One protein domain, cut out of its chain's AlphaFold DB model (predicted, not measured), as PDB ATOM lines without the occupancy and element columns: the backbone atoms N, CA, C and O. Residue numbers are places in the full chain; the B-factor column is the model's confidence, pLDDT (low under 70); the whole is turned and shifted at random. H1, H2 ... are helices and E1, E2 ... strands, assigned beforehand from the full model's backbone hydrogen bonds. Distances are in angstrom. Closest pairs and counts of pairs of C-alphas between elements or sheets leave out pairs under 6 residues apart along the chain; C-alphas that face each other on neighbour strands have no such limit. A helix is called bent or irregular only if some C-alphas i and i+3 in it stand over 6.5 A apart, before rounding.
ATOM      1  N   GLY A  73     -43.308  -8.883 -14.963       90.56
ATOM      2  CA  GLY A  73     -42.430  -7.860 -15.499       90.56
ATOM      3  C   GLY A  73     -41.354  -8.479 -16.387       90.56
ATOM      4  O   GLY A  73     -40.847  -9.570 -16.117       90.56
ATOM      5  N   ARG A  74     -41.003  -7.778 -17.464       89.75
ATOM      6  CA  ARG A  74     -40.018  -8.210 -18.455       89.75
ATOM      7  C   ARG A  74     -39.055  -7.098 -18.804       89.75
ATOM      8  O   ARG A  74     -39.470  -5.947 -18.917       89.75
ATOM      9  N   ALA A  75     -37.807  -7.453 -19.080       91.75
ATOM     10  CA  ALA A  75     -36.891  -6.559 -19.775       91.75
ATOM     11  C   ALA A  75     -35.990  -7.293 -20.762       91.75
ATOM     12  O   ALA A  75     -35.672  -8.463 -20.564       91.75
ATOM     13  N   SER A  76     -35.556  -6.588 -21.802       92.75
ATOM     14  CA  SER A  76     -34.549  -7.075 -22.746       92.75
ATOM     15  C   SER A  76     -33.633  -5.936 -23.177       92.75
ATOM     16  O   SER A  76     -34.033  -4.770 -23.164       92.75
ATOM     17  N   PHE A  77     -32.391  -6.273 -23.510       95.19
ATOM     18  CA  PHE A  77     -31.386  -5.353 -24.042       95.19
ATOM     19  C   PHE A  77     -30.243  -6.153 -24.667       95.19
ATOM     20  O   PHE A  77     -30.117  -7.362 -24.447       95.19
ATOM     21  N   ASN A  78     -29.398  -5.490 -25.447       96.25
ATOM     22  CA  ASN A  78     -28.240  -6.124 -26.064       96.25
ATOM     23  C   ASN A  78     -27.065  -5.154 -26.180       96.25
ATOM     24  O   ASN A  78     -27.254  -3.949 -26.318       96.25
ATOM     25  N   PHE A  79     -25.854  -5.695 -26.138       96.62
ATOM     26  CA  PHE A  79     -24.634  -4.969 -26.468       96.62
ATOM     27  C   PHE A  79     -23.657  -5.906 -27.180       96.62
ATOM     28  O   PHE A  79     -23.662  -7.120 -26.986       96.62
ATOM     29  N   SER A  80     -22.822  -5.335 -28.031       96.56
ATOM     30  CA  SER A  80     -21.857  -6.021 -28.884       96.56
ATOM     31  C   SER A  80     -20.490  -5.349 -28.845       96.56
ATOM     32  O   SER A  80     -20.348  -4.225 -28.351       96.56
ATOM     33  N   VAL A  81     -19.501  -6.006 -29.449       94.88
ATOM     34  CA  VAL A  81     -18.175  -5.439 -29.758       94.88
ATOM     35  C   VAL A  81     -18.267  -4.188 -30.640       94.88
ATOM     36  O   VAL A  81     -17.340  -3.396 -30.671       94.88
ATOM     37  N   ALA A  82     -19.372  -3.973 -31.362       92.62
ATOM     38  CA  ALA A  82     -19.574  -2.741 -32.128       92.62
ATOM     39  C   ALA A  82     -20.116  -1.595 -31.258       92.62
ATOM     40  O   ALA A  82     -19.821  -0.430 -31.506       92.62
ATOM     41  N   THR A  83     -20.933  -1.911 -30.247       93.19
ATOM     42  CA  THR A  83     -21.484  -0.901 -29.321       93.19
ATOM     43  C   THR A  83     -20.544  -0.575 -28.162       93.19
ATOM     44  O   THR A  83     -20.643   0.495 -27.572       93.19
ATOM     45  N   THR A  84     -19.656  -1.505 -27.823       87.62
ATOM     46  CA  THR A  84     -18.528  -1.311 -26.903       87.62
ATOM     47  C   THR A  84     -17.314  -0.991 -27.764       87.62
ATOM     48  O   THR A  84     -17.224  -1.529 -28.848       87.62
ATOM     49  N   ALA A  85     -16.412  -0.089 -27.391       88.81
ATOM     50  CA  ALA A  85     -15.335   0.372 -28.274       88.81
ATOM     51  C   ALA A  85     -14.201  -0.672 -28.452       88.81
ATOM     52  O   ALA A  85     -13.031  -0.369 -28.222       88.81
ATOM     53  N   GLY A  86     -14.544  -1.901 -28.850       91.69
ATOM     54  CA  GLY A  86     -13.643  -3.030 -29.075       91.69
ATOM     55  C   GLY A  86     -13.780  -4.171 -28.058       91.69
ATOM     56  O   GLY A  86     -14.472  -4.060 -27.042       91.69
ATOM     57  N   ASP A  87     -13.073  -5.272 -28.330       93.31
ATOM     58  CA  ASP A  87     -13.152  -6.539 -27.583       93.31
ATOM     59  C   ASP A  87     -12.813  -6.400 -26.093       93.31
ATOM     60  O   ASP A  87     -13.470  -6.990 -25.236       93.31
ATOM     61  N   GLU A  88     -11.793  -5.609 -25.756       90.88
ATOM     62  CA  GLU A  88     -11.381  -5.426 -24.359       90.88
ATOM     63  C   GLU A  88     -12.494  -4.767 -23.532       90.88
ATOM     64  O   GLU A  88     -12.814  -5.205 -22.419       90.88
ATOM     65  N   GLN A  89     -13.136  -3.738 -24.095       91.19
ATOM     66  CA  GLN A  89     -14.249  -3.067 -23.438       91.19
ATOM     67  C   GLN A  89     -15.494  -3.960 -23.418       91.19
ATOM     68  O   GLN A  89     -16.201  -3.969 -22.410       91.19
ATOM     69  N   PHE A  90     -15.733  -4.749 -24.470       95.06
ATOM     70  CA  PHE A  90     -16.813  -5.735 -24.510       95.06
ATOM     71  C   PHE A  90     -16.747  -6.701 -23.322       95.06
ATOM     72  O   PHE A  90     -17.699  -6.785 -22.546       95.06
ATOM     73  N   TRP A  91     -15.611  -7.378 -23.126       93.62
ATOM     74  CA  TRP A  91     -15.456  -8.339 -22.028       93.62
ATOM     75  C   TRP A  91     -15.500  -7.673 -20.650       93.62
ATOM     76  O   TRP A  91     -16.093  -8.221 -19.724       93.62
ATOM     77  N   THR A  92     -14.982  -6.447 -20.530       92.12
ATOM     78  CA  THR A  92     -15.119  -5.651 -19.298       92.12
ATOM     79  C   THR A  92     -16.590  -5.366 -18.971       92.12
ATOM     80  O   THR A  92     -17.007  -5.453 -17.816       92.12
ATOM     81  N   VAL A  93     -17.406  -5.054 -19.980       93.62
ATOM     82  CA  VAL A  93     -18.847  -4.829 -19.814       93.62
ATOM     83  C   VAL A  93     -19.587  -6.128 -19.476       93.62
ATOM     84  O   VAL A  93     -20.491  -6.101 -18.638       93.62
ATOM     85  N   VAL A  94     -19.203  -7.264 -20.069       93.88
ATOM     86  CA  VAL A  94     -19.747  -8.585 -19.706       93.88
ATOM     87  C   VAL A  94     -19.515  -8.872 -18.222       93.88
ATOM     88  O   VAL A  94     -20.441  -9.307 -17.537       93.88
ATOM     89  N   ASP A  95     -18.329  -8.561 -17.697       89.12
ATOM     90  CA  ASP A  95     -18.029  -8.727 -16.273       89.12
ATOM     91  C   ASP A  95     -18.897  -7.815 -15.387       89.12
ATOM     92  O   ASP A  95     -19.456  -8.269 -14.386       89.12
ATOM     93  N   VAL A  96     -19.090  -6.547 -15.774       90.31
ATOM     94  CA  VAL A  96     -19.996  -5.623 -15.064       90.31
ATOM     95  C   VAL A  96     -21.427  -6.162 -15.053       90.31
ATOM     96  O   VAL A  96     -22.059  -6.208 -13.995       90.31
ATOM     97  N   PHE A  97     -21.934  -6.618 -16.200       91.94
ATOM     98  CA  PHE A  97     -23.252  -7.245 -16.303       91.94
ATOM     99  C   PHE A  97     -23.370  -8.447 -15.356       91.94
ATOM    100  O   PHE A  97     -24.293  -8.516 -14.544       91.94
ATOM    101  N   HIS A  98     -22.389  -9.347 -15.389       88.94
ATOM    102  CA  HIS A  98     -22.298 -10.527 -14.537       88.94
ATOM    103  C   HIS A  98     -22.242 -10.230 -13.030       88.94
ATOM    104  O   HIS A  98     -22.746 -11.036 -12.244       88.94
ATOM    105  N   CYS A  99     -21.664  -9.102 -12.620       85.44
ATOM    106  CA  CYS A  99     -21.688  -8.645 -11.229       85.44
ATOM    107  C   CYS A  99     -23.096  -8.211 -10.800       85.44
ATOM    108  O   CYS A  99     -23.574  -8.605  -9.735       85.44
ATOM    109  N   HIS A 100     -23.793  -7.442 -11.641       85.94
ATOM    110  CA  HIS A 100     -25.163  -6.994 -11.356       85.94
ATOM    111  C   HIS A 100     -26.180  -8.142 -11.362       85.94
ATOM    112  O   HIS A 100     -27.151  -8.080 -10.609       85.94
ATOM    113  N   LEU A 101     -25.941  -9.214 -12.135       84.62
ATOM    114  CA  LEU A 101     -26.795 -10.411 -12.131       84.62
ATOM    115  C   LEU A 101     -26.999 -10.983 -10.724       84.62
ATOM    116  O   LEU A 101     -28.118 -11.354 -10.384       84.62
ATOM    117  N   GLN A 102     -25.952 -11.023  -9.894       76.88
ATOM    118  CA  GLN A 102     -26.052 -11.576  -8.538       76.88
ATOM    119  C   GLN A 102     -27.070 -10.806  -7.699       76.88
ATOM    120  O   GLN A 102     -27.964 -11.394  -7.107       76.88
ATOM    121  N   LEU A 103     -26.991  -9.474  -7.717       76.44
ATOM    122  CA  LEU A 103     -27.899  -8.620  -6.952       76.44
ATOM    123  C   LEU A 103     -29.353  -8.728  -7.430       76.44
ATOM    124  O   LEU A 103     -30.272  -8.587  -6.620       76.44
ATOM    125  N   LEU A 104     -29.558  -8.952  -8.731       80.25
ATOM    126  CA  LEU A 104     -30.885  -9.136  -9.316       80.25
ATOM    127  C   LEU A 104     -31.492 -10.488  -8.915       80.25
ATOM    128  O   LEU A 104     -32.644 -10.523  -8.486       80.25
ATOM    129  N   VAL A 105     -30.714 -11.569  -8.992       81.00
ATOM    130  CA  VAL A 105     -31.170 -12.928  -8.658       81.00
ATOM    131  C   VAL A 105     -31.369 -13.094  -7.146       81.00
ATOM    132  O   VAL A 105     -32.412 -13.582  -6.716       81.00
ATOM    133  N   ASP A 106     -30.417 -12.635  -6.329       73.00
ATOM    134  CA  ASP A 106     -30.377 -12.928  -4.889       73.00
ATOM    135  C   ASP A 106     -31.510 -12.267  -4.100       73.00
ATOM    136  O   ASP A 106     -32.002 -12.831  -3.126       73.00
ATOM    137  N   ASN A 107     -31.935 -11.072  -4.509       58.06
ATOM    138  CA  ASN A 107     -32.821 -10.258  -3.680       58.06
ATOM    139  C   ASN A 107     -34.269 -10.207  -4.170       58.06
ATOM    140  O   ASN A 107     -35.086  -9.549  -3.520       58.06
ATOM    141  N   ARG A 108     -34.595 -10.775  -5.344       61.53
ATOM    142  CA  ARG A 108     -35.819 -10.357  -6.057       61.53
ATOM    143  C   ARG A 108     -36.546 -11.416  -6.886       61.53
ATOM    144  O   ARG A 108     -37.526 -11.056  -7.532       61.53
ATOM    145  N   GLY A 109     -36.126 -12.686  -6.856       68.62
ATOM    146  CA  GLY A 109     -36.818 -13.758  -7.592       68.62
ATOM    147  C   GLY A 109     -36.847 -13.507  -9.102       68.62
ATOM    148  O   GLY A 109     -37.860 -13.744  -9.757       68.62
ATOM    149  N   ILE A 110     -35.757 -12.935  -9.618       82.88
ATOM    150  CA  ILE A 110     -35.602 -12.556 -11.019       82.88
ATOM    151  C   ILE A 110     -34.811 -13.650 -11.733       82.88
ATOM    152  O   ILE A 110     -33.717 -14.002 -11.296       82.88
ATOM    153  N   ASP A 111     -35.343 -14.127 -12.854       85.81
ATOM    154  CA  ASP A 111     -34.634 -14.988 -13.802       85.81
ATOM    155  C   ASP A 111     -34.089 -14.134 -14.955       85.81
ATOM    156  O   ASP A 111     -34.738 -13.171 -15.377       85.81
ATOM    157  N   ILE A 112     -32.885 -14.443 -15.442       86.94
ATOM    158  CA  ILE A 112     -32.281 -13.759 -16.587       86.94
ATOM    159  C   ILE A 112     -31.770 -14.789 -17.592       86.94
ATOM    160  O   ILE A 112     -30.739 -15.430 -17.389       86.94
ATOM    161  N   ASN A 113     -32.444 -14.852 -18.736       87.00
ATOM    162  CA  ASN A 113     -32.040 -15.609 -19.907       87.00
ATOM    163  C   ASN A 113     -31.275 -14.706 -20.886       87.00
ATOM    164  O   ASN A 113     -31.800 -13.698 -21.379       87.00
ATOM    165  N   TYR A 114     -30.027 -15.068 -21.185       91.06
ATOM    166  CA  TYR A 114     -29.190 -14.334 -22.126       91.06
ATOM    167  C   TYR A 114     -28.346 -15.262 -22.998       91.06
ATOM    168  O   TYR A 114     -27.985 -16.369 -22.609       91.06
ATOM    169  N   VAL A 115     -28.018 -14.769 -24.189       91.44
ATOM    170  CA  VAL A 115     -27.097 -15.400 -25.133       91.44
ATOM    171  C   VAL A 115     -25.808 -14.598 -25.131       91.44
ATOM    172  O   VAL A 115     -25.843 -13.390 -25.369       91.44
ATOM    173  N   LEU A 116     -24.687 -15.268 -24.883       93.94
ATOM    174  CA  LEU A 116     -23.348 -14.698 -24.959       93.94
ATOM    175  C   LEU A 116     -22.576 -15.373 -26.095       93.94
ATOM    176  O   LEU A 116     -22.497 -16.597 -26.168       93.94
ATOM    177  N   THR A 117     -22.008 -14.558 -26.973       93.75
ATOM    178  CA  THR A 117     -21.140 -14.966 -28.083       93.75
ATOM    179  C   THR A 117     -19.813 -14.212 -27.991       93.75
ATOM    180  O   THR A 117     -19.643 -13.358 -27.122       93.75
ATOM    181  N   ASN A 118     -18.884 -14.481 -28.905       91.56
ATOM    182  CA  ASN A 118     -17.654 -13.695 -29.028       91.56
ATOM    183  C   ASN A 118     -17.907 -12.218 -29.373       91.56
ATOM    184  O   ASN A 118     -17.107 -11.373 -28.997       91.56
ATOM    185  N   ASN A 119     -19.016 -11.911 -30.055       92.75
ATOM    186  CA  ASN A 119     -19.256 -10.585 -30.622       92.75
ATOM    187  C   ASN A 119     -20.388  -9.819 -29.930       92.75
ATOM    188  O   ASN A 119     -20.613  -8.648 -30.240       92.75
ATOM    189  N   GLY A 120     -21.126 -10.452 -29.016       95.75
ATOM    190  CA  GLY A 120     -22.231  -9.791 -28.338       95.75
ATOM    191  C   GLY A 120     -22.935 -10.609 -27.272       95.75
ATOM    192  O   GLY A 120     -22.879 -11.841 -27.252       95.75
ATOM    193  N   LEU A 121     -23.631  -9.875 -26.408       96.50
ATOM    194  CA  LEU A 121     -24.514 -10.371 -25.370       96.50
ATOM    195  C   LEU A 121     -25.925  -9.837 -25.625       96.50
ATOM    196  O   LEU A 121     -26.145  -8.632 -25.740       96.50
ATOM    197  N   THR A 122     -26.894 -10.745 -25.688       94.38
ATOM    198  CA  THR A 122     -28.317 -10.406 -25.785       94.38
ATOM    199  C   THR A 122     -29.050 -10.957 -24.577       94.38
ATOM    200  O   THR A 122     -29.160 -12.173 -24.440       94.38
ATOM    201  N   VAL A 123     -29.613 -10.085 -23.744       92.69
ATOM    202  CA  VAL A 123     -30.585 -10.488 -22.724       92.69
ATOM    203  C   VAL A 123     -31.922 -10.693 -23.416       92.69
ATOM    204  O   VAL A 123     -32.599  -9.730 -23.776       92.69
ATOM    205  N   LYS A 124     -32.274 -11.962 -23.643       85.19
ATOM    206  CA  LYS A 124     -33.526 -12.371 -24.290       85.19
ATOM    207  C   LYS A 124     -34.709 -12.079 -23.389       85.19
ATOM    208  O   LYS A 124     -35.715 -11.549 -23.853       85.19
ATOM    209  N   ALA A 125     -34.537 -12.348 -22.098       81.88
ATOM    210  CA  ALA A 125     -35.357 -11.728 -21.087       81.88
ATOM    211  C   ALA A 125     -34.766 -11.756 -19.701       81.88
ATOM    212  O   ALA A 125     -34.137 -12.716 -19.277       81.88
ATOM    213  N   MET A 126     -35.135 -10.722 -18.971       87.50
ATOM    214  CA  MET A 126     -35.306 -10.767 -17.541       87.50
ATOM    215  C   MET A 126     -36.781 -11.022 -17.225       87.50
ATOM    216  O   MET A 126     -37.634 -10.294 -17.735       87.50
ATOM    217  N   THR A 127     -37.069 -12.002 -16.378       88.31
ATOM    218  CA  THR A 127     -38.409 -12.338 -15.891       88.31
ATOM    219  C   THR A 127     -38.507 -11.974 -14.420       88.31
ATOM    220  O   THR A 127     -37.730 -12.462 -13.603       88.31
ATOM    221  N   ALA A 128     -39.461 -11.112 -14.078       89.25
ATOM    222  CA  ALA A 128     -39.690 -10.652 -12.715       89.25
ATOM    223  C   ALA A 128     -41.150 -10.906 -12.320       89.25
ATOM    224  O   ALA A 128     -42.055 -10.188 -12.751       89.25
ATOM    225  N   ALA A 129     -41.382 -11.947 -11.520       86.56
ATOM    226  CA  ALA A 129     -42.720 -12.305 -11.064       86.56
ATOM    227  C   ALA A 129     -43.288 -11.257 -10.097       86.56
ATOM    228  O   ALA A 129     -42.565 -10.748  -9.238       86.56
ATOM    229  N   ASN A 130     -44.586 -10.964 -10.227       87.94
ATOM    230  CA  ASN A 130     -45.300  -9.954  -9.445       87.94
ATOM    231  C   ASN A 130     -44.625  -8.570  -9.504       87.94
ATOM    232  O   ASN A 130     -44.345  -7.944  -8.479       87.94
ATOM    233  N   ARG A 131     -44.278  -8.130 -10.720       88.62
ATOM    234  CA  ARG A 131     -43.658  -6.822 -10.972       88.62
ATOM    235  C   ARG A 131     -44.240  -6.157 -12.203       88.62
ATOM    236  O   ARG A 131     -44.483  -6.790 -13.227       88.62
ATOM    237  N   THR A 132     -44.389  -4.847 -12.115       91.44
ATOM    238  CA  THR A 132     -44.746  -3.977 -13.235       91.44
ATOM    239  C   THR A 132     -43.535  -3.660 -14.110       91.44
ATOM    240  O   THR A 132     -42.377  -3.831 -13.715       91.44
ATOM    241  N   SER A 133     -43.786  -3.128 -15.307       90.62
ATOM    242  CA  SER A 133     -42.720  -2.651 -16.197       90.62
ATOM    243  C   SER A 133     -41.890  -1.514 -15.578       90.62
ATOM    244  O   SER A 133     -40.680  -1.458 -15.796       90.62
ATOM    245  N   SER A 134     -42.516  -0.640 -14.779       92.50
ATOM    246  CA  SER A 134     -41.828   0.456 -14.086       92.50
ATOM    247  C   SER A 134     -40.901  -0.069 -12.996       92.50
ATOM    248  O   SER A 134     -39.739   0.323 -12.946       92.50
ATOM    249  N   GLU A 135     -41.378  -1.001 -12.167       91.19
ATOM    250  CA  GLU A 135     -40.527  -1.631 -11.156       91.19
ATOM    251  C   GLU A 135     -39.342  -2.336 -11.816       91.19
ATOM    252  O   GLU A 135     -38.214  -2.189 -11.365       91.19
ATOM    253  N   VAL A 136     -39.557  -3.030 -12.936       90.50
ATOM    254  CA  VAL A 136     -38.473  -3.622 -13.734       90.50
ATOM    255  C   VAL A 136     -37.454  -2.585 -14.222       90.50
ATOM    256  O   VAL A 136     -36.247  -2.836 -14.170       90.50
ATOM    257  N   ALA A 137     -37.895  -1.408 -14.660       91.19
ATOM    258  CA  ALA A 137     -36.979  -0.341 -15.051       91.19
ATOM    259  C   ALA A 137     -36.146   0.179 -13.861       91.19
ATOM    260  O   ALA A 137     -34.953   0.462 -14.023       91.19
ATOM    261  N   ASP A 138     -36.741   0.254 -12.668       90.75
ATOM    262  CA  ASP A 138     -36.052   0.646 -11.436       90.75
ATOM    263  C   ASP A 138     -35.038  -0.409 -10.987       90.75
ATOM    264  O   ASP A 138     -33.923  -0.076 -10.577       90.75
ATOM    265  N   LEU A 139     -35.386  -1.687 -11.144       88.88
ATOM    266  CA  LEU A 139     -34.512  -2.828 -10.880       88.88
ATOM    267  C   LEU A 139     -33.235  -2.798 -11.710       88.88
ATOM    268  O   LEU A 139     -32.154  -3.066 -11.192       88.88
ATOM    269  N   LEU A 140     -33.354  -2.431 -12.983       89.75
ATOM    270  CA  LEU A 140     -32.227  -2.321 -13.907       89.75
ATOM    271  C   LEU A 140     -31.469  -0.995 -13.787       89.75
ATOM    272  O   LEU A 140     -30.436  -0.814 -14.436       89.75
ATOM    273  N   SER A 141     -31.950  -0.053 -12.973       90.94
ATOM    274  CA  SER A 141     -31.331   1.266 -12.806       90.94
ATOM    275  C   SER A 141     -29.855   1.190 -12.382       90.94
ATOM    276  O   SER A 141     -29.050   1.881 -13.004       90.94
ATOM    277  N   PRO A 142     -29.442   0.352 -11.404       90.81
ATOM    278  CA  PRO A 142     -28.033   0.241 -11.018       90.81
ATOM    279  C   PRO A 142     -27.143  -0.250 -12.164       90.81
ATOM    280  O   PRO A 142     -26.133   0.383 -12.458       90.81
ATOM    281  N   LEU A 143     -27.561  -1.314 -12.857       90.69
ATOM    282  CA  LEU A 143     -26.834  -1.855 -14.004       90.69
ATOM    283  C   LEU A 143     -26.712  -0.806 -15.114       90.69
ATOM    284  O   LEU A 143     -25.612  -0.488 -15.550       90.69
ATOM    285  N   THR A 144     -27.836  -0.237 -15.550       92.69
ATOM    286  CA  THR A 144     -27.847   0.712 -16.675       92.69
ATOM    287  C   THR A 144     -27.034   1.975 -16.391       92.69
ATOM    288  O   THR A 144     -26.364   2.462 -17.295       92.69
ATOM    289  N   LYS A 145     -26.998   2.460 -15.143       93.38
ATOM    290  CA  LYS A 145     -26.135   3.582 -14.733       93.38
ATOM    291  C   LYS A 145     -24.646   3.248 -14.768       93.38
ATOM    292  O   LYS A 145     -23.833   4.105 -15.095       93.38
ATOM    293  N   ASP A 146     -24.258   2.025 -14.419       90.94
ATOM    294  CA  ASP A 146     -22.852   1.625 -14.515       90.94
ATOM    295  C   ASP A 146     -22.421   1.413 -15.967       90.94
ATOM    296  O   ASP A 146     -21.298   1.768 -16.325       90.94
ATOM    297  N   LEU A 147     -23.326   0.924 -16.820       92.75
ATOM    298  CA  LEU A 147     -23.090   0.790 -18.258       92.75
ATOM    299  C   LEU A 147     -22.882   2.147 -18.958       92.75
ATOM    300  O   LEU A 147     -22.085   2.235 -19.892       92.75
ATOM    301  N   GLU A 148     -23.491   3.232 -18.470       93.44
ATOM    302  CA  GLU A 148     -23.263   4.587 -18.998       93.44
ATOM    303  C   GLU A 148     -21.789   5.023 -18.921       93.44
ATOM    304  O   GLU A 148     -21.326   5.757 -19.793       93.44
ATOM    305  N   ARG A 149     -21.009   4.505 -17.959       91.31
ATOM    306  CA  ARG A 149     -19.557   4.767 -17.853       91.31
ATOM    307  C   ARG A 149     -18.763   4.217 -19.044       91.31
ATOM    308  O   ARG A 149     -17.629   4.626 -19.266       91.31
ATOM    309  N   PHE A 150     -19.365   3.304 -19.804       91.62
ATOM    310  CA  PHE A 150     -18.814   2.691 -21.011       91.62
ATOM    311  C   PHE A 150     -19.493   3.217 -22.286       91.62
ATOM    312  O   PHE A 150     -19.407   2.579 -23.329       91.62
ATOM    313  N   ASN A 151     -20.182   4.366 -22.215       91.69
ATOM    314  CA  ASN A 151     -20.984   4.950 -23.301       91.69
ATOM    315  C   ASN A 151     -22.182   4.085 -23.748       91.69
ATOM    316  O   ASN A 151     -22.782   4.317 -24.802       91.69
ATOM    317  N   LEU A 152     -22.589   3.120 -22.922       93.94
ATOM    318  CA  LEU A 152     -23.735   2.252 -23.175       93.94
ATOM    319  C   LEU A 152     -24.994   2.818 -22.510       93.94
ATOM    320  O   LEU A 152     -25.471   2.321 -21.491       93.94
ATOM    321  N   SER A 153     -25.543   3.882 -23.098       94.12
ATOM    322  CA  SER A 153     -26.832   4.430 -22.661       94.12
ATOM    323  C   SER A 153     -27.966   3.425 -22.883       94.12
ATOM    324  O   SER A 153     -27.898   2.609 -23.805       94.12
ATOM    325  N   LYS A 154     -29.074   3.543 -22.133       92.88
ATOM    326  CA  LYS A 154     -30.288   2.721 -22.344       92.88
ATOM    327  C   LYS A 154     -30.756   2.703 -23.803       92.88
ATOM    328  O   LYS A 154     -31.226   1.675 -24.279       92.88
ATOM    329  N   LYS A 155     -30.607   3.833 -24.507       92.75
ATOM    330  CA  LYS A 155     -30.928   3.960 -25.934       92.75
ATOM    331  C   LYS A 155     -29.952   3.163 -26.802       92.75
ATOM    332  O   LYS A 155     -30.398   2.470 -27.707       92.75
ATOM    333  N   THR A 156     -28.654   3.239 -26.510       92.75
ATOM    334  CA  THR A 156     -27.591   2.523 -27.238       92.75
ATOM    335  C   THR A 156     -27.803   1.013 -27.193       92.75
ATOM    336  O   THR A 156     -27.700   0.352 -28.218       92.75
ATOM    337  N   ILE A 157     -28.138   0.478 -26.016       93.69
ATOM    338  CA  ILE A 157     -28.323  -0.968 -25.805       93.69
ATOM    339  C   ILE A 157     -29.774  -1.440 -25.999       93.69
ATOM    340  O   ILE A 157     -30.092  -2.608 -25.766       93.69
ATOM    341  N   GLY A 158     -30.671  -0.528 -26.393       93.69
ATOM    342  CA  GLY A 158     -32.078  -0.822 -26.657       93.69
ATOM    343  C   GLY A 158     -32.814  -1.441 -25.468       93.69
ATOM    344  O   GLY A 158     -33.513  -2.436 -25.648       93.69
ATOM    345  N   VAL A 159     -32.654  -0.890 -24.256       94.12
ATOM    346  CA  VAL A 159     -33.380  -1.388 -23.076       94.12
ATOM    347  C   VAL A 159     -34.876  -1.216 -23.283       94.12
ATOM    348  O   VAL A 159     -35.378  -0.102 -23.429       94.12
ATOM    349  N   THR A 160     -35.589  -2.334 -23.221       92.81
ATOM    350  CA  THR A 160     -37.047  -2.374 -23.186       92.81
ATOM    351  C   THR A 160     -37.510  -2.956 -21.864       92.81
ATOM    352  O   THR A 160     -36.878  -3.857 -21.312       92.81
ATOM    353  N   SER A 161     -38.626  -2.440 -21.363       91.69
ATOM    354  CA  SER A 161     -39.316  -2.944 -20.182       91.69
ATOM    355  C   SER A 161     -40.796  -3.083 -20.503       91.69
ATOM    356  O   SER A 161     -41.424  -2.148 -20.997       91.69
ATOM    357  N   ALA A 162     -41.347  -4.258 -20.239       90.06
ATOM    358  CA  ALA A 162     -42.727  -4.611 -20.527       90.06
ATOM    359  C   ALA A 162     -43.320  -5.377 -19.343       90.06
ATOM    360  O   ALA A 162     -42.620  -5.721 -18.393       90.06
ATOM    361  N   GLN A 163     -44.614  -5.660 -19.404       90.50
ATOM    362  CA  GLN A 163     -45.262  -6.590 -18.489       90.50
ATOM    363  C   GLN A 163     -46.222  -7.489 -19.267       90.50
ATOM    364  O   GLN A 163     -46.565  -7.186 -20.411       90.50
ATOM    365  N   ALA A 164     -46.580  -8.618 -18.677       88.00
ATOM    366  CA  ALA A 164     -47.673  -9.479 -19.102       88.00
ATOM    367  C   ALA A 164     -48.658  -9.591 -17.934       88.00
ATOM    368  O   ALA A 164     -48.227  -9.587 -16.779       88.00
ATOM    369  N   ALA A 165     -49.956  -9.672 -18.216       88.94
ATOM    370  CA  ALA A 165     -50.976  -9.753 -17.172       88.94
ATOM    371  C   ALA A 165     -51.020 -11.136 -16.503       88.94
ATOM    372  O   ALA A 165     -51.467 -11.245 -15.367       88.94
ATOM    373  N   THR A 166     -50.553 -12.173 -17.208       86.94
ATOM    374  CA  THR A 166     -50.564 -13.570 -16.750       86.94
ATOM    375  C   THR A 166     -49.258 -14.282 -17.091       86.94
ATOM    376  O   THR A 166     -48.587 -13.947 -18.079       86.94
ATOM    377  N   TYR A 167     -48.930 -15.343 -16.350       82.88
ATOM    378  CA  TYR A 167     -47.804 -16.222 -16.680       82.88
ATOM    379  C   TYR A 167     -47.973 -16.897 -18.054       82.88
ATOM    380  O   TYR A 167     -47.006 -17.105 -18.791       82.88
ATOM    381  N   ARG A 168     -49.216 -17.194 -18.458       84.69
ATOM    382  CA  ARG A 168     -49.517 -17.774 -19.779       84.69
ATOM    383  C   ARG A 168     -49.126 -16.832 -20.917       84.69
ATOM    384  O   ARG A 168     -48.505 -17.280 -21.879       84.69
ATOM    385  N   GLU A 169     -49.502 -15.560 -20.811       85.19
ATOM    386  CA  GLU A 169     -49.141 -14.518 -21.780       85.19
ATOM    387  C   GLU A 169     -47.630 -14.261 -21.777       85.19
ATOM    388  O   GLU A 169     -47.016 -14.111 -22.830       85.19
ATOM    389  N   HIS A 170     -46.995 -14.290 -20.605       83.38
ATOM    390  CA  HIS A 170     -45.538 -14.251 -20.520       83.38
ATOM    391  C   HIS A 170     -44.903 -15.394 -21.337       83.38
ATOM    392  O   HIS A 170     -44.039 -15.145 -22.174       83.38
ATOM    393  N   GLY A 171     -45.383 -16.632 -21.182       78.81
ATOM    394  CA  GLY A 171     -44.852 -17.807 -21.882       78.81
ATOM    395  C   GLY A 171     -45.060 -17.832 -23.405       78.81
ATOM    396  O   GLY A 171     -44.304 -18.501 -24.114       78.81
ATOM    397  N   THR A 172     -46.055 -17.128 -23.960       79.62
ATOM    398  CA  THR A 172     -46.222 -17.040 -25.428       79.62
ATOM    399  C   THR A 172     -45.146 -16.178 -26.081       79.62
ATOM    400  O   THR A 172     -44.737 -16.486 -27.198       79.62
ATOM    401  N   TYR A 173     -44.623 -15.172 -25.372       71.44
ATOM    402  CA  TYR A 173     -43.518 -14.341 -25.854       71.44
ATOM    403  C   TYR A 173     -42.226 -15.148 -26.087       71.44
ATOM    404  O   TYR A 173     -41.512 -14.898 -27.054       71.44
ATOM    405  N   TYR A 174     -41.945 -16.155 -25.249       66.69
ATOM    406  CA  TYR A 174     -40.711 -16.956 -25.336       66.69
ATOM    407  C   TYR A 174     -40.787 -18.133 -26.292       66.69
ATOM    408  O   TYR A 174     -39.772 -18.515 -26.872       66.69
ATOM    409  N   ARG A 175     -41.977 -18.709 -26.497       64.19
ATOM    410  CA  ARG A 175     -42.142 -19.870 -27.389       64.19
ATOM    411  C   ARG A 175     -41.733 -19.596 -28.835       64.19
ATOM    412  O   ARG A 175     -41.398 -20.530 -29.549       64.19
ATOM    413  N   GLN A 176     -41.695 -18.333 -29.246       57.34
ATOM    414  CA  GLN A 176     -41.234 -17.921 -30.573       57.34
ATOM    415  C   GLN A 176     -39.699 -17.966 -30.739       57.34
ATOM    416  O   GLN A 176     -39.206 -17.665 -31.819       57.34
ATOM    417  N   GLN A 177     -38.941 -18.314 -29.690       57.84
ATOM    418  CA  GLN A 177     -37.471 -18.287 -29.677       57.84
ATOM    419  C   GLN A 177     -36.825 -19.650 -29.375       57.84
ATOM    420  O   GLN A 177     -35.635 -19.698 -29.067       57.84
ATOM    421  N   ILE A 178     -37.582 -20.753 -29.442       60.47
ATOM    422  CA  ILE A 178     -37.023 -22.099 -29.253       60.47
ATOM    423  C   ILE A 178     -36.135 -22.421 -30.456       60.47
ATOM    424  O   ILE A 178     -36.613 -22.516 -31.583       60.47
ATOM    425  N   ILE A 179     -34.839 -22.573 -30.198       63.19
ATOM    426  CA  ILE A 179     -33.859 -23.038 -31.173       63.19
ATOM    427  C   ILE A 179     -33.262 -24.317 -30.603       63.19
ATOM    428  O   ILE A 179     -32.748 -24.318 -29.484       63.19
ATOM    429  N   GLU A 180     -33.362 -25.398 -31.364       68.75
ATOM    430  CA  GLU A 180     -32.742 -26.669 -31.024       68.75
ATOM    431  C   GLU A 180     -31.262 -26.609 -31.415       68.75
ATOM    432  O   GLU A 180     -30.916 -26.347 -32.568       68.75
ATOM    433  N   TYR A 181     -30.389 -26.787 -30.428       65.69
ATOM    434  CA  TYR A 181     -28.951 -26.902 -30.626       65.69
ATOM    435  C   TYR A 181     -28.540 -28.313 -30.220       65.69
ATOM    436  O   TYR A 181     -28.945 -28.777 -29.161       65.69
ATOM    437  N   ASP A 182     -27.722 -28.974 -31.030       61.69
ATOM    438  CA  ASP A 182     -27.112 -30.267 -30.712       61.69
ATOM    439  C   ASP A 182     -25.681 -30.261 -31.279       61.69
ATOM    440  O   ASP A 182     -25.514 -29.984 -32.473       61.69
ATOM    441  N   PRO A 183     -24.623 -30.472 -30.466       79.44
ATOM    442  CA  PRO A 183     -24.618 -30.816 -29.038       79.44
ATOM    443  C   PRO A 183     -24.763 -29.626 -28.084       79.44
ATOM    444  O   PRO A 183     -24.149 -28.574 -28.268       79.44
ATOM    445  N   VAL A 184     -25.494 -29.838 -26.983       80.00
ATOM    446  CA  VAL A 184     -25.546 -28.914 -25.836       80.00
ATOM    447  C   VAL A 184     -24.615 -29.396 -24.733       80.00
ATOM    448  O   VAL A 184     -24.586 -30.574 -24.383       80.00
ATOM    449  N   ARG A 185     -23.874 -28.463 -24.133       85.00
ATOM    450  CA  ARG A 185     -23.164 -28.686 -22.870       85.00
ATOM    451  C   ARG A 185     -23.658 -27.692 -21.836       85.00
ATOM    452  O   ARG A 185     -23.771 -26.504 -22.128       85.00
ATOM    453  N   THR A 186     -23.918 -28.177 -20.631       82.44
ATOM    454  CA  THR A 186     -24.370 -27.357 -19.508       82.44
ATOM    455  C   THR A 186     -23.295 -27.304 -18.431       82.44
ATOM    456  O   THR A 186     -22.527 -28.246 -18.230       82.44
ATOM    457  N   HIS A 187     -23.207 -26.163 -17.753       83.50
ATOM    458  CA  HIS A 187     -22.319 -26.005 -16.612       83.50
ATOM    459  C   HIS A 187     -22.996 -25.147 -15.553       83.50
ATOM    460  O   HIS A 187     -23.411 -24.021 -15.830       83.50
ATOM    461  N   HIS A 188     -23.083 -25.671 -14.334       81.25
ATOM    462  CA  HIS A 188     -23.427 -24.853 -13.184       81.25
ATOM    463  C   HIS A 188     -22.192 -24.034 -12.795       81.25
ATOM    464  O   HIS A 188     -21.094 -24.581 -12.710       81.25
ATOM    465  N   ILE A 189     -22.349 -22.725 -12.583       80.12
ATOM    466  CA  ILE A 189     -21.248 -21.837 -12.185       80.12
ATOM    467  C   ILE A 189     -21.475 -21.421 -10.728       80.12
ATOM    468  O   ILE A 189     -22.250 -20.493 -10.480       80.12
ATOM    469  N   PRO A 190     -20.799 -22.060  -9.752       76.31
ATOM    470  CA  PRO A 190     -20.974 -21.718  -8.348       76.31
ATOM    471  C   PRO A 190     -20.577 -20.270  -8.055       76.31
ATOM    472  O   PRO A 190     -19.556 -19.769  -8.542       76.31
ATOM    473  N   ARG A 191     -21.347 -19.610  -7.184       69.62
ATOM    474  CA  ARG A 191     -21.173 -18.188  -6.825       69.62
ATOM    475  C   ARG A 191     -19.743 -17.833  -6.398       69.62
ATOM    476  O   ARG A 191     -19.228 -16.786  -6.786       69.62
ATOM    477  N   GLN A 192     -19.081 -18.729  -5.664       69.56
ATOM    478  CA  GLN A 192     -17.719 -18.545  -5.149       69.56
ATOM    479  C   GLN A 192     -16.658 -18.302  -6.238       69.56
ATOM    480  O   GLN A 192     -15.676 -17.599  -5.997       69.56
ATOM    481  N   TYR A 193     -16.850 -18.841  -7.446       66.94
ATOM    482  CA  TYR A 193     -15.903 -18.643  -8.546       66.94
ATOM    483  C   TYR A 193     -16.035 -17.260  -9.187       66.94
ATOM    484  O   TYR A 193     -15.050 -16.733  -9.696       66.94
ATOM    485  N   ARG A 194     -17.216 -16.638  -9.095       63.12
ATOM    486  CA  ARG A 194     -17.446 -15.271  -9.580       63.12
ATOM    487  C   ARG A 194     -16.885 -14.225  -8.611       63.12
ATOM    488  O   ARG A 194     -16.330 -13.230  -9.048       63.12
ATOM    489  N   GLN A 195     -16.939 -14.493  -7.303       51.44
ATOM    490  CA  GLN A 195     -16.360 -13.619  -6.272       51.44
ATOM    491  C   GLN A 195     -14.822 -13.651  -6.257       51.44
ATOM    492  O   GLN A 195     -14.188 -12.638  -6.016       51.44
ATOM    493  N   LYS A 196     -14.159 -14.773  -6.572       45.25
ATOM    494  CA  LYS A 196     -12.678 -14.818  -6.602       45.25
ATOM    495  C   LYS A 196     -12.034 -14.006  -7.735       45.25
ATOM    496  O   LYS A 196     -10.856 -13.667  -7.626       45.25
ATOM    497  N   GLN A 197     -12.783 -13.641  -8.778       46.97
ATOM    498  CA  GLN A 197     -12.317 -12.664  -9.770       46.97
ATOM    499  C   GLN A 197     -12.160 -11.248  -9.172       46.97
ATOM    500  O   GLN A 197     -11.506 -10.407  -9.789       46.97
ATOM    501  N   ASP A 198     -12.650 -10.995  -7.947       44.44
ATOM    502  CA  ASP A 198     -12.672  -9.681  -7.287       44.44
ATOM    503  C   ASP A 198     -11.312  -9.015  -7.046       44.44
ATOM    504  O   ASP A 198     -11.269  -7.797  -6.902       44.44
ATOM    505  N   ARG A 199     -10.179  -9.733  -7.071       42.72
ATOM    506  CA  ARG A 199      -8.858  -9.078  -6.938       42.72
ATOM    507  C   ARG A 199      -8.559  -8.100  -8.084       42.72
ATOM    508  O   ARG A 199      -7.791  -7.161  -7.899       42.72
ATOM    509  N   ARG A 200      -9.183  -8.290  -9.257       44.16
ATOM    510  CA  ARG A 200      -9.160  -7.329 -10.378       44.16
ATOM    511  C   ARG A 200     -10.160  -6.171 -10.173       44.16
ATOM    512  O   ARG A 200     -10.020  -5.131 -10.809       44.16
ATOM    513  N   TRP A 201     -11.131  -6.322  -9.267       49.69
ATOM    514  CA  TRP A 201     -12.319  -5.470  -9.100       49.69
ATOM    515  C   TRP A 201     -12.395  -4.677  -7.786       49.69
ATOM    516  O   TRP A 201     -13.303  -3.854  -7.642       49.69
ATOM    517  N   ASP A 202     -11.440  -4.816  -6.862       52.88
ATOM    518  CA  ASP A 202     -11.373  -3.987  -5.643       52.88
ATOM    519  C   ASP A 202     -11.410  -2.472  -5.954       52.88
ATOM    520  O   ASP A 202     -11.992  -1.680  -5.207       52.88
ATOM    521  N   ASN A 203     -10.882  -2.062  -7.114       45.59
ATOM    522  CA  ASN A 203     -10.931  -0.676  -7.589       45.59
ATOM    523  C   ASN A 203     -12.322  -0.231  -8.082       45.59
ATOM    524  O   ASN A 203     -12.666   0.944  -7.969       45.59
ATOM    525  N   VAL A 204     -13.149  -1.145  -8.592       48.97
ATOM    526  CA  VAL A 204     -14.511  -0.832  -9.060       48.97
ATOM    527  C   VAL A 204     -15.489  -0.817  -7.888       48.97
ATOM    528  O   VAL A 204     -16.306   0.099  -7.790       48.97
ATOM    529  N   LYS A 205     -15.348  -1.745  -6.930       44.97
ATOM    530  CA  LYS A 205     -16.147  -1.755  -5.692       44.97
ATOM    531  C   LYS A 205     -15.917  -0.514  -4.826       44.97
ATOM    532  O   LYS A 205     -16.889   0.037  -4.311       44.97
ATOM    533  N   LYS A 206     -14.679  -0.007  -4.729       47.06
ATOM    534  CA  LYS A 206     -14.376   1.268  -4.041       47.06
ATOM    535  C   LYS A 206     -15.165   2.460  -4.595       47.06
ATOM    536  O   LYS A 206     -15.553   3.337  -3.828       47.06
ATOM    537  N   ASN A 207     -15.459   2.466  -5.895       42.75
ATOM    538  CA  ASN A 207     -16.267   3.509  -6.535       42.75
ATOM    539  C   ASN A 207     -17.784   3.287  -6.386       42.75
ATOM    540  O   ASN A 207     -18.561   4.212  -6.613       42.75
ATOM    541  N   LEU A 208     -18.224   2.082  -6.003       43.44
ATOM    542  CA  LEU A 208     -19.634   1.738  -5.780       43.44
ATOM    543  C   LEU A 208     -20.074   1.931  -4.317       43.44
ATOM    544  O   LEU A 208     -21.239   2.229  -4.068       43.44
ATOM    545  N   GLN A 209     -19.155   1.833  -3.351       41.69
ATOM    546  CA  GLN A 209     -19.448   1.974  -1.914       41.69
ATOM    547  C   GLN A 209     -19.711   3.417  -1.432       41.69
ATOM    548  O   GLN A 209     -20.036   3.617  -0.266       41.69
ATOM    549  N   GLN A 210     -19.632   4.434  -2.297       38.50
ATOM    550  CA  GLN A 210     -19.870   5.835  -1.910       38.50
ATOM    551  C   GLN A 210     -21.359   6.237  -1.840       38.50
ATOM    552  O   GLN A 210     -21.670   7.423  -1.731       38.50
TER     553      GLN A 210
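Overview. This is residues 73 to 210 of the 220 residues of the protein "FAD-linked oxidoreductase sor8" of Colletotrichum spinosum (UniProt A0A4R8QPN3). A twisted sheet of four strands is covered on one face by H1 and H2, with H3 packed beside H1, while short H4 is over part of the other face. After H4 the chain swings out in a loop, of which residues 178 to 190 stick out free, and returns to H5, near H1, and H6. The printed part has 138 residues with six named helices and four named strands, in the order E1 H1 E2 E3 H2 H3 E4 H4 H5 H6. The sheet, E2 E3 E1 E4, is antiparallel and the class is mixed, helices and strands. The whole is compact, with a radius of gyration of the C-alphas of 15.7 A and spans of 44 by 39 by 31 A.

Arrangement. Start at E1, residues 73 to 80, whose antiparallel neighbours are E3, residues 120 to 129, and E4, residues 160 to 164. Look for N 79 and O 121, 3.0 A apart, and N 74 and O 162, 2.8 A, within hydrogen-bond range. E2, residues 110 to 116, forms a hairpin with E3, with N 113 and O 125 at 2.8 A. H1, residues 87 to 108, is on the sheet over E2 and E3, at a height of 9.3 A, along the strands; its closest C-alphas to E2 are Leu 104 and Ile 110, 6.1 A. H2, residues 133 to 139, is on the same face at 7.7 A, slantwise to E1 at 47 degrees on the local plane; Ser 133 and Ala 162 are its closest C-alphas to E4, 4.8 A. H3, residues 141 to 150, touches H1, closest at C-alphas His 100 and Leu 143, 6.0 A, with a shallow tilt of 10 degrees, opposite ways. H4, residues 167 to 175, is on the opposite face, giving three layers, helices on both faces; its closest C-alphas to E4 are His 170 and Ala 164, 5.4 A. E1, H1, E2 and E3, H2 H3, E4 are split strand-helix-strand units, same-way strands with another between them, with right-handed crossovers. H5, residues 191 to 200, is near H1, and meets H6, residues 202 to 208, only through their link. Each O i to N i+4 pair is within range in H2, against 14 of 18 in H1, 4 of 6 in H3, 3 of 5 in H4, 2 of 3 in H6 and 2 of 6 in H5, where 3 of 7 O i to N i+3 pairs are.

Along the chain. Find C-alpha 73 at (-42.430, -7.860, -15.499), where E1 begins; it runs 24.6 A. H1 runs 31.5 A from C-alpha 87 at (-13.152, -6.539, -27.583), and E3 26.9 A. H5, 16.6 A, is only just irregular, with C-alphas 196 and 199 at 6.9 A; H6 ends at C-alpha 208, (-19.634, 1.738, -5.780).

Size, cuts and confidence. The C-alphas of Asp 182 and Gln 210 are the two farthest apart, 46.7 A. The printed part has no cut, and the H4 to H5 link, 15 residues, is long. The pLDDT is under 70 at residues 107 to 109, 174 to 182 and 191 to 210.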